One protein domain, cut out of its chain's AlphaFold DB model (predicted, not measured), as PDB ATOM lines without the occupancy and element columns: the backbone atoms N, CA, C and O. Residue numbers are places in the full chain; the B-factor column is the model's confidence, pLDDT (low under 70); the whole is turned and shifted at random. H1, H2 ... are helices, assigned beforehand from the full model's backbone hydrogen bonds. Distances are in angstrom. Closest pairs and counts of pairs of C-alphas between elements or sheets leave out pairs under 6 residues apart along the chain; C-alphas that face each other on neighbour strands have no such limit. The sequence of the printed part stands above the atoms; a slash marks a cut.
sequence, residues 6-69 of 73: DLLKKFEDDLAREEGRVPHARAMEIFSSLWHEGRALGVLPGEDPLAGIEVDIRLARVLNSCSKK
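This is residues 6 to 69 of the 73 residues of an uncharacterized protein of anaerobic digester metagenome (UniProt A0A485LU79). This is an open, drawn-out arch of three separate helices: H2 makes one limb, H3 the other, and the stretch of residues 41 to 52 joins them. H1 lies beyond the foot of the H2 limb, where the tight link of residues 20 to 23 turns the chain back, and the two helices make a narrow V with a gap at its point. The printed part has 64 residues, with three named helices in the order H1, H2, H3 and no named strand; the class is all helix. The whole is extended, with a radius of gyration of the C-alphas of 19.9 A, and its outline is elongated, spanning 54 by 31 by 26 A.

Start with H1, residues 6 to 19, which is apart from H2, residues 24 to 40, with no C-alpha of the one within 8 A of the other. H3, residues 53 to 67, is apart from H1 and from H2, with no C-alpha of H3 within 8 A of either. Look at residues 6 to 21, 23 to 29 and 48 to 69: they stand free, with no C-alpha 8 or more apart along the chain within 10 A. In H1, H2 and H3 you will find every O i to N i+4 pair within hydrogen-bond range.

Find C-alpha 6 at (8.822, -54.827, -18.920); from there H1 runs 20.0 A to C-alpha 19. H2 begins at C-alpha 24, at (27.102, -34.694, -11.254), and runs 24.2 A to C-alpha 40. H3 runs 20.7 A from C-alpha 53 to C-alpha 67, at (2.494, -34.433, 21.421).

The two C-alphas farthest apart, those of Glu 18 and Lys 69, are 54.9 A apart. The printed part has no cut; H1 to H2 is a tight link of 4 residues, H2 to H3 a long link of 12. In the B-factor column, residues 68 to 69 are under 70, and the mean pLDDT of the printed part is 90.5.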
ATOM      1  N   ASP A   6       7.799 -53.877 -19.357       96.31
ATOM      2  CA  ASP A   6       8.822 -54.827 -18.920       96.31
ATOM      3  C   ASP A   6      10.104 -54.741 -19.761       96.31
ATOM      4  O   ASP A   6      11.204 -54.668 -19.214       96.31
ATOM      5  N   LEU A   7       9.969 -54.686 -21.089       96.25
ATOM      6  CA  LEU A   7      11.112 -54.541 -21.991       96.25
ATOM      7  C   LEU A   7      11.760 -53.165 -21.881       96.25
ATOM      8  O   LEU A   7      12.982 -53.073 -21.953       96.25
ATOM      9  N   LEU A   8      10.954 -52.114 -21.706       95.50
ATOM     10  CA  LEU A   8      11.472 -50.761 -21.509       95.50
ATOM     11  C   LEU A   8      12.294 -50.686 -20.223       95.50
ATOM     12  O   LEU A   8      13.435 -50.248 -20.263       95.50
ATOM     13  N   LYS A   9      11.754 -51.209 -19.119       94.75
ATOM     14  CA  LYS A   9      12.469 -51.255 -17.846       94.75
ATOM     15  C   LYS A   9      13.777 -52.035 -17.955       94.75
ATOM     16  O   LYS A   9      14.806 -51.573 -17.484       94.75
ATOM     17  N   LYS A  10      13.754 -53.204 -18.606       96.44
ATOM     18  CA  LYS A  10      14.972 -53.993 -18.824       96.44
ATOM     19  C   LYS A  10      16.023 -53.196 -19.602       96.44
ATOM     20  O   LYS A  10      17.185 -53.213 -19.221       96.44
ATOM     21  N   PHE A  11      15.609 -52.503 -20.660       94.62
ATOM     22  CA  PHE A  11      16.495 -51.643 -21.440       94.62
ATOM     23  C   PHE A  11      17.075 -50.495 -20.601       94.62
ATOM     24  O   PHE A  11      18.274 -50.256 -20.668       94.62
ATOM     25  N   GLU A  12      16.256 -49.817 -19.794       92.31
ATOM     26  CA  GLU A  12      16.709 -48.748 -18.892       92.31
ATOM     27  C   GLU A  12      17.719 -49.269 -17.858       92.31
ATOM     28  O   GLU A  12      18.754 -48.641 -17.638       92.31
ATOM     29  N   ASP A  13      17.456 -50.442 -17.273       92.88
ATOM     30  CA  ASP A  13      18.356 -51.103 -16.323       92.88
ATOM     31  C   ASP A  13      19.678 -51.531 -16.989       92.88
ATOM     32  O   ASP A  13      20.748 -51.386 -16.395       92.88
ATOM     33  N   ASP A  14      19.622 -52.074 -18.212       95.75
ATOM     34  CA  ASP A  14      20.797 -52.444 -19.012       95.75
ATOM     35  C   ASP A  14      21.643 -51.202 -19.334       95.75
ATOM     36  O   ASP A  14      22.838 -51.174 -19.032       95.75
ATOM     37  N   LEU A  15      21.011 -50.142 -19.842       90.06
ATOM     38  CA  LEU A  15      21.670 -48.888 -20.199       90.06
ATOM     39  C   LEU A  15      22.328 -48.224 -18.983       90.06
ATOM     40  O   LEU A  15      23.486 -47.823 -19.049       90.06
ATOM     41  N   ALA A  16      21.632 -48.166 -17.844       87.88
ATOM     42  CA  ALA A  16      22.176 -47.589 -16.616       87.88
ATOM     43  C   ALA A  16      23.391 -48.368 -16.080       87.88
ATOM     44  O   ALA A  16      24.289 -47.781 -15.472       87.88
ATOM     45  N   ARG A  17      23.440 -49.691 -16.299       90.56
ATOM     46  CA  ARG A  17      24.611 -50.511 -15.955       90.56
ATOM     47  C   ARG A  17      25.797 -50.246 -16.875       90.56
ATOM     48  O   ARG A  17      26.922 -50.232 -16.385       90.56
ATOM     49  N   GLU A  18      25.551 -50.059 -18.169       92.56
ATOM     50  CA  GLU A  18      26.594 -49.815 -19.171       92.56
ATOM     51  C   GLU A  18      27.178 -48.400 -19.076       92.56
ATOM     52  O   GLU A  18      28.397 -48.238 -19.038       92.56
ATOM     53  N   GLU A  19      26.325 -47.376 -18.994       86.75
ATOM     54  CA  GLU A  19      26.749 -45.972 -18.902       86.75
ATOM     55  C   GLU A  19      27.326 -45.623 -17.522       86.75
ATOM     56  O   GLU A  19      28.110 -44.680 -17.375       86.75
ATOM     57  N   GLY A  20      26.959 -46.397 -16.499       85.31
ATOM     58  CA  GLY A  20      27.359 -46.153 -15.124       85.31
ATOM     59  C   GLY A  20      26.722 -44.887 -14.548       85.31
ATOM     60  O   GLY A  20      25.649 -44.434 -14.947       85.31
ATOM     61  N   ARG A  21      27.358 -44.308 -13.526       85.25
ATOM     62  CA  ARG A  21      26.789 -43.153 -12.823       85.25
ATOM     63  C   ARG A  21      26.909 -41.893 -13.678       85.25
ATOM     64  O   ARG A  21      28.015 -41.477 -14.013       85.25
ATOM     65  N   VAL A  22      25.780 -41.223 -13.916       88.06
ATOM     66  CA  VAL A  22      25.753 -39.912 -14.577       88.06
ATOM     67  C   VAL A  22      26.647 -38.924 -13.806       88.06
ATOM     68  O   VAL A  22      26.466 -38.763 -12.592       88.06
ATOM     69  N   PRO A  23      27.598 -38.240 -14.473       93.31
ATOM     70  CA  PRO A  23      28.408 -37.208 -13.839       93.31
ATOM     71  C   PRO A  23      27.531 -36.128 -13.207       93.31
ATOM     72  O   PRO A  23      26.535 -35.710 -13.794       93.31
ATOM     73  N   HIS A  24      27.919 -35.633 -12.031       93.12
ATOM     74  CA  HIS A  24      27.102 -34.694 -11.254       93.12
ATOM     75  C   HIS A  24      26.626 -33.480 -12.068       93.12
ATOM     76  O   HIS A  24      25.449 -33.139 -12.024       93.12
ATOM     77  N   ALA A  25      27.517 -32.861 -12.852       96.75
ATOM     78  CA  ALA A  25      27.167 -31.716 -13.694       96.75
ATOM     79  C   ALA A  25      26.027 -32.051 -14.671       96.75
ATOM     80  O   ALA A  25      25.037 -31.329 -14.746       96.75
ATOM     81  N   ARG A  26      26.120 -33.207 -15.336       94.38
ATOM     82  CA  ARG A  26      25.097 -33.667 -16.273       94.38
ATOM     83  C   ARG A  26      23.792 -34.041 -15.570       94.38
ATOM     84  O   ARG A  26      22.718 -33.742 -16.077       94.38
ATOM     85  N   ALA A  27      23.875 -34.660 -14.395       94.31
ATOM     86  CA  ALA A  27      22.699 -34.983 -13.593       94.31
ATOM     87  C   ALA A  27      21.934 -33.713 -13.185       94.31
ATOM     88  O   ALA A  27      20.708 -33.681 -13.271       94.31
ATOM     89  N   MET A  28      22.656 -32.654 -12.809       97.44
ATOM     90  CA  MET A  28      22.060 -31.363 -12.467       97.44
ATOM     91  C   MET A  28      21.393 -30.683 -13.664       97.44
ATOM     92  O   MET A  28      20.310 -30.130 -13.497       97.44
ATOM     93  N   GLU A  29      21.987 -30.756 -14.858       97.69
ATOM     94  CA  GLU A  29      21.364 -30.251 -16.093       97.69
ATOM     95  C   GLU A  29      20.058 -30.978 -16.424       97.69
ATOM     96  O   GLU A  29      19.055 -30.344 -16.760       97.69
ATOM     97  N   ILE A  30      20.060 -32.312 -16.330       95.94
ATOM     98  CA  ILE A  30      18.863 -33.127 -16.572       95.94
ATOM     99  C   ILE A  30      17.782 -32.757 -15.556       95.94
ATOM    100  O   ILE A  30      16.644 -32.484 -15.935       95.94
ATOM    101  N   PHE A  31      18.145 -32.704 -14.273       95.62
ATOM    102  CA  PHE A  31      17.222 -32.364 -13.199       95.62
ATOM    103  C   PHE A  31      16.594 -30.980 -13.389       95.62
ATOM    104  O   PHE A  31      15.371 -30.862 -13.351       95.62
ATOM    105  N   SER A  32      17.401 -29.939 -13.617       96.25
ATOM    106  CA  SER A  32      16.890 -28.573 -13.768       96.25
ATOM    107  C   SER A  32      15.997 -28.433 -14.999       96.25
ATOM    108  O   SER A  32      14.956 -27.783 -14.930       96.25
ATOM    109  N   SER A  33      16.344 -29.099 -16.102       97.19
ATOM    110  CA  SER A  33      15.526 -29.099 -17.319       97.19
ATOM    111  C   SER A  33      14.159 -29.745 -17.082       97.19
ATOM    112  O   SER A  33      13.131 -29.157 -17.417       97.19
ATOM    113  N   LEU A  34      14.127 -30.916 -16.438       96.31
ATOM    114  CA  LEU A  34      12.877 -31.595 -16.080       96.31
ATOM    115  C   LEU A  34      12.057 -30.799 -15.059       96.31
ATOM    116  O   LEU A  34      10.830 -30.784 -15.131       96.31
ATOM    117  N   TRP A  35      12.721 -30.111 -14.130       94.00
ATOM    118  CA  TRP A  35      12.070 -29.211 -13.184       94.00
ATOM    119  C   TRP A  35      11.359 -28.059 -13.901       94.00
ATOM    120  O   TRP A  35      10.188 -27.792 -13.630       94.00
ATOM    121  N   HIS A  36      12.036 -27.397 -14.843       93.69
ATOM    122  CA  HIS A  36      11.444 -26.326 -15.644       93.69
ATOM    123  C   HIS A  36      10.267 -26.817 -16.495       93.69
ATOM    124  O   HIS A  36       9.236 -26.148 -16.534       93.69
ATOM    125  N   GLU A  37      10.377 -27.996 -17.106       95.44
ATOM    126  CA  GLU A  37       9.279 -28.603 -17.867       95.44
ATOM    127  C   GLU A  37       8.078 -28.922 -16.963       95.44
ATOM    128  O   GLU A  37       6.950 -28.531 -17.251       95.44
ATOM    129  N   GLY A  38       8.303 -29.564 -15.813       93.44
ATOM    130  CA  GLY A  38       7.229 -29.884 -14.866       93.44
ATOM    131  C   GLY A  38       6.537 -28.638 -14.300       93.44
ATOM    132  O   GLY A  38       5.329 -28.650 -14.057       93.44
ATOM    133  N   ARG A  39       7.285 -27.542 -14.136       90.75
ATOM    134  CA  ARG A  39       6.748 -26.214 -13.810       90.75
ATOM    135  C   ARG A  39       5.886 -25.658 -14.941       90.75
ATOM    136  O   ARG A  39       4.783 -25.193 -14.670       90.75
ATOM    137  N   ALA A  40       6.358 -25.724 -16.185       91.31
ATOM    138  CA  ALA A  40       5.625 -25.249 -17.360       91.31
ATOM    139  C   ALA A  40       4.322 -26.034 -17.591       91.31
ATOM    140  O   ALA A  40       3.302 -25.452 -17.950       91.31
ATOM    141  N   LEU A  41       4.337 -27.340 -17.315       93.56
ATOM    142  CA  LEU A  41       3.164 -28.216 -17.368       93.56
ATOM    143  C   LEU A  41       2.200 -28.033 -16.180       93.56
ATOM    144  O   LEU A  41       1.127 -28.634 -16.175       93.56
ATOM    145  N   GLY A  42       2.566 -27.241 -15.164       87.88
ATOM    146  CA  GLY A  42       1.742 -26.993 -13.976       87.88
ATOM    147  C   GLY A  42       1.593 -28.196 -13.037       87.88
ATOM    148  O   GLY A  42       0.703 -28.200 -12.190       87.88
ATOM    149  N   VAL A  43       2.438 -29.223 -13.183       90.50
ATOM    150  CA  VAL A  43       2.414 -30.436 -12.341       90.50
ATOM    151  C   VAL A  43       3.344 -30.337 -11.131       90.50
ATOM    152  O   VAL A  43       3.180 -31.085 -10.169       90.50
ATOM    153  N   LEU A  44       4.319 -29.424 -11.171       87.19
ATOM    154  CA  LEU A  44       5.197 -29.093 -10.047       87.19
ATOM    155  C   LEU A  44       4.766 -27.779  -9.376       87.19
ATOM    156  O   LEU A  44       4.133 -26.949 -10.033       87.19
ATOM    157  N   PRO A  45       5.120 -27.564  -8.090       79.19
ATOM    158  CA  PRO A  45       4.722 -26.374  -7.343       79.19
ATOM    159  C   PRO A  45       5.044 -25.084  -8.101       79.19
ATOM    160  O   PRO A  45       6.158 -24.911  -8.604       79.19
ATOM    161  N   GLY A  46       4.050 -24.197  -8.186       73.31
ATOM    162  CA  GLY A  46       4.120 -22.919  -8.896       73.31
ATOM    163  C   GLY A  46       5.097 -21.919  -8.270       73.31
ATOM    164  O   GLY A  46       5.881 -22.251  -7.386       73.31
ATOM    165  N   GLU A  47       5.102 -20.684  -8.773       72.81
ATOM    166  CA  GLU A  47       6.110 -19.671  -8.406       72.81
ATOM    167  C   GLU A  47       6.190 -19.358  -6.920       72.81
ATOM    168  O   GLU A  47       7.277 -19.039  -6.449       72.81
ATOM    169  N   ASP A  48       5.076 -19.482  -6.209       84.81
ATOM    170  CA  ASP A  48       5.018 -19.234  -4.780       84.81
ATOM    171  C   ASP A  48       5.531 -20.454  -3.990       84.81
ATOM    172  O   ASP A  48       4.830 -21.468  -3.897       84.81
ATOM    173  N   PRO A  49       6.734 -20.378  -3.388       80.12
ATOM    174  CA  PRO A  49       7.277 -21.460  -2.574       80.12
ATOM    175  C   PRO A  49       6.497 -21.672  -1.269       80.12
ATOM    176  O   PRO A  49       6.705 -22.684  -0.603       80.12
ATOM    177  N   LEU A  50       5.637 -20.724  -0.882       87.31
ATOM    178  CA  LEU A  50       4.818 -20.780   0.324       87.31
ATOM    179  C   LEU A  50       3.376 -21.203   0.037       87.31
ATOM    180  O   LEU A  50       2.569 -21.257   0.964       87.31
ATOM    181  N   ALA A  51       3.040 -21.546  -1.207       85.06
ATOM    182  CA  ALA A  51       1.696 -21.979  -1.555       85.06
ATOM    183  C   ALA A  51       1.263 -23.177  -0.686       85.06
ATOM    184  O   ALA A  51       1.816 -24.271  -0.789       85.06
ATOM    185  N   GLY A  52       0.252 -22.968   0.165       87.12
ATOM    186  CA  GLY A  52      -0.288 -23.996   1.062       87.12
ATOM    187  C   GLY A  52       0.381 -24.088   2.439       87.12
ATOM    188  O   GLY A  52      -0.064 -24.896   3.260       87.12
ATOM    189  N   ILE A  53       1.375 -23.245   2.745       93.19
ATOM    190  CA  ILE A  53       2.122 -23.306   4.011       93.19
ATOM    191  C   ILE A  53       1.235 -23.084   5.243       93.19
ATOM    192  O   ILE A  53       1.513 -23.613   6.317       93.19
ATOM    193  N   GLU A  54       0.135 -22.339   5.129       96.38
ATOM    194  CA  GLU A  54      -0.792 -22.099   6.237       96.38
ATOM    195  C   GLU A  54      -1.432 -23.402   6.726       96.38
ATOM    196  O   GLU A  54      -1.666 -23.577   7.928       96.38
ATOM    197  N   VAL A  55      -1.705 -24.328   5.798       95.19
ATOM    198  CA  VAL A  55      -2.241 -25.657   6.110       95.19
ATOM    199  C   VAL A  55      -1.196 -26.460   6.873       95.19
ATOM    200  O   VAL A  55      -1.520 -27.024   7.921       95.19
ATOM    201  N   ASP A  56       0.054 -26.440   6.412       93.94
ATOM    202  CA  ASP A  56       1.168 -27.131   7.061       93.94
ATOM    203  C   ASP A  56       1.447 -26.569   8.460       93.94
ATOM    204  O   ASP A  56       1.552 -27.325   9.429       93.94
ATOM    205  N   ILE A  57       1.466 -25.240   8.614       97.25
ATOM    206  CA  ILE A  57       1.622 -24.560   9.911       97.25
ATOM    207  C   ILE A  57       0.489 -24.962  10.859       97.25
ATOM    208  O   ILE A  57       0.726 -25.271  12.033       97.25
ATOM    209  N   ARG A  58      -0.758 -24.967  10.378       97.25
ATOM    210  CA  ARG A  58      -1.916 -25.376  11.180       97.25
ATOM    211  C   ARG A  58      -1.812 -26.845  11.592       97.25
ATOM    212  O   ARG A  58      -2.050 -27.146  12.764       97.25
ATOM    213  N   LEU A  59      -1.451 -27.740  10.674       96.00
ATOM    214  CA  LEU A  59      -1.276 -29.165  10.952       96.00
ATOM    215  C   LEU A  59      -0.175 -29.384  11.996       96.00
ATOM    216  O   LEU A  59      -0.404 -30.058  13.001       96.00
ATOM    217  N   ALA A  60       0.977 -28.734  11.824       96.25
ATOM    218  CA  ALA A  60       2.085 -28.782  12.769       96.25
ATOM    219  C   ALA A  60       1.669 -28.296  14.167       96.25
ATOM    220  O   ALA A  60       2.004 -28.928  15.170       96.25
ATOM    221  N   ARG A  61       0.882 -27.213  14.266       95.38
ATOM    222  CA  ARG A  61       0.335 -26.735  15.552       95.38
ATOM    223  C   ARG A  61      -0.549 -27.777  16.234       95.38
ATOM    224  O   ARG A  61      -0.404 -27.977  17.440       95.38
ATOM    225  N   VAL A  62      -1.444 -28.430  15.491       94.88
ATOM    226  CA  VAL A  62      -2.320 -29.484  16.029       94.88
ATOM    227  C   VAL A  62      -1.482 -30.661  16.527       94.88
ATOM    228  O   VAL A  62      -1.610 -31.036  17.692       94.88
ATOM    229  N   LEU A  63      -0.560 -31.174  15.709       93.25
ATOM    230  CA  LEU A  63       0.324 -32.283  16.084       93.25
ATOM    231  C   LEU A  63       1.145 -31.963  17.341       93.25
ATOM    232  O   LEU A  63       1.185 -32.756  18.282       93.25
ATOM    233  N   ASN A  64       1.720 -30.761  17.413       93.56
ATOM    234  CA  ASN A  64       2.474 -30.306  18.581       93.56
ATOM    235  C   ASN A  64       1.601 -30.161  19.837       93.56
ATOM    236  O   ASN A  64       2.093 -30.344  20.950       93.56
ATOM    237  N   SER A  65       0.312 -29.848  19.684       90.06
ATOM    238  CA  SER A  65      -0.631 -29.781  20.807       90.06
ATOM    239  C   SER A  65      -1.011 -31.162  21.356       90.06
ATOM    240  O   SER A  65      -1.254 -31.297  22.556       90.06
ATOM    241  N   CYS A  66      -1.001 -32.189  20.501       87.25
ATOM    242  CA  CYS A  66      -1.235 -33.581  20.878       87.25
ATOM    243  C   CYS A  66       0.019 -34.221  21.495       87.25
ATOM    244  O   CYS A  66      -0.084 -34.958  22.472       87.25
ATOM    245  N   SER A  67       1.203 -33.894  20.967       79.88
ATOM    246  CA  SER A  67       2.494 -34.433  21.421       79.88
ATOM    247  C   SER A  67       2.831 -34.048  22.871       79.88
ATOM    248  O   SER A  67       3.329 -34.860  23.644       79.88
ATOM    249  N   LYS A  68       2.454 -32.840  23.312       62.50
ATOM    250  CA  LYS A  68       2.722 -32.360  24.682       62.50
ATOM    251  C   LYS A  68       1.881 -33.024  25.789       62.50
ATOM    252  O   LYS A  68       2.034 -32.643  26.946       62.50
ATOM    253  N   LYS A  69       0.984 -33.970  25.470       55.72
ATOM    254  CA  LYS A  69       0.103 -34.638  26.452       55.72
ATOM    255  C   LYS A  69       0.337 -36.145  26.610       55.72
ATOM    256  O   LYS A  69      -0.347 -36.752  27.426       55.72
TER     257      LYS A  69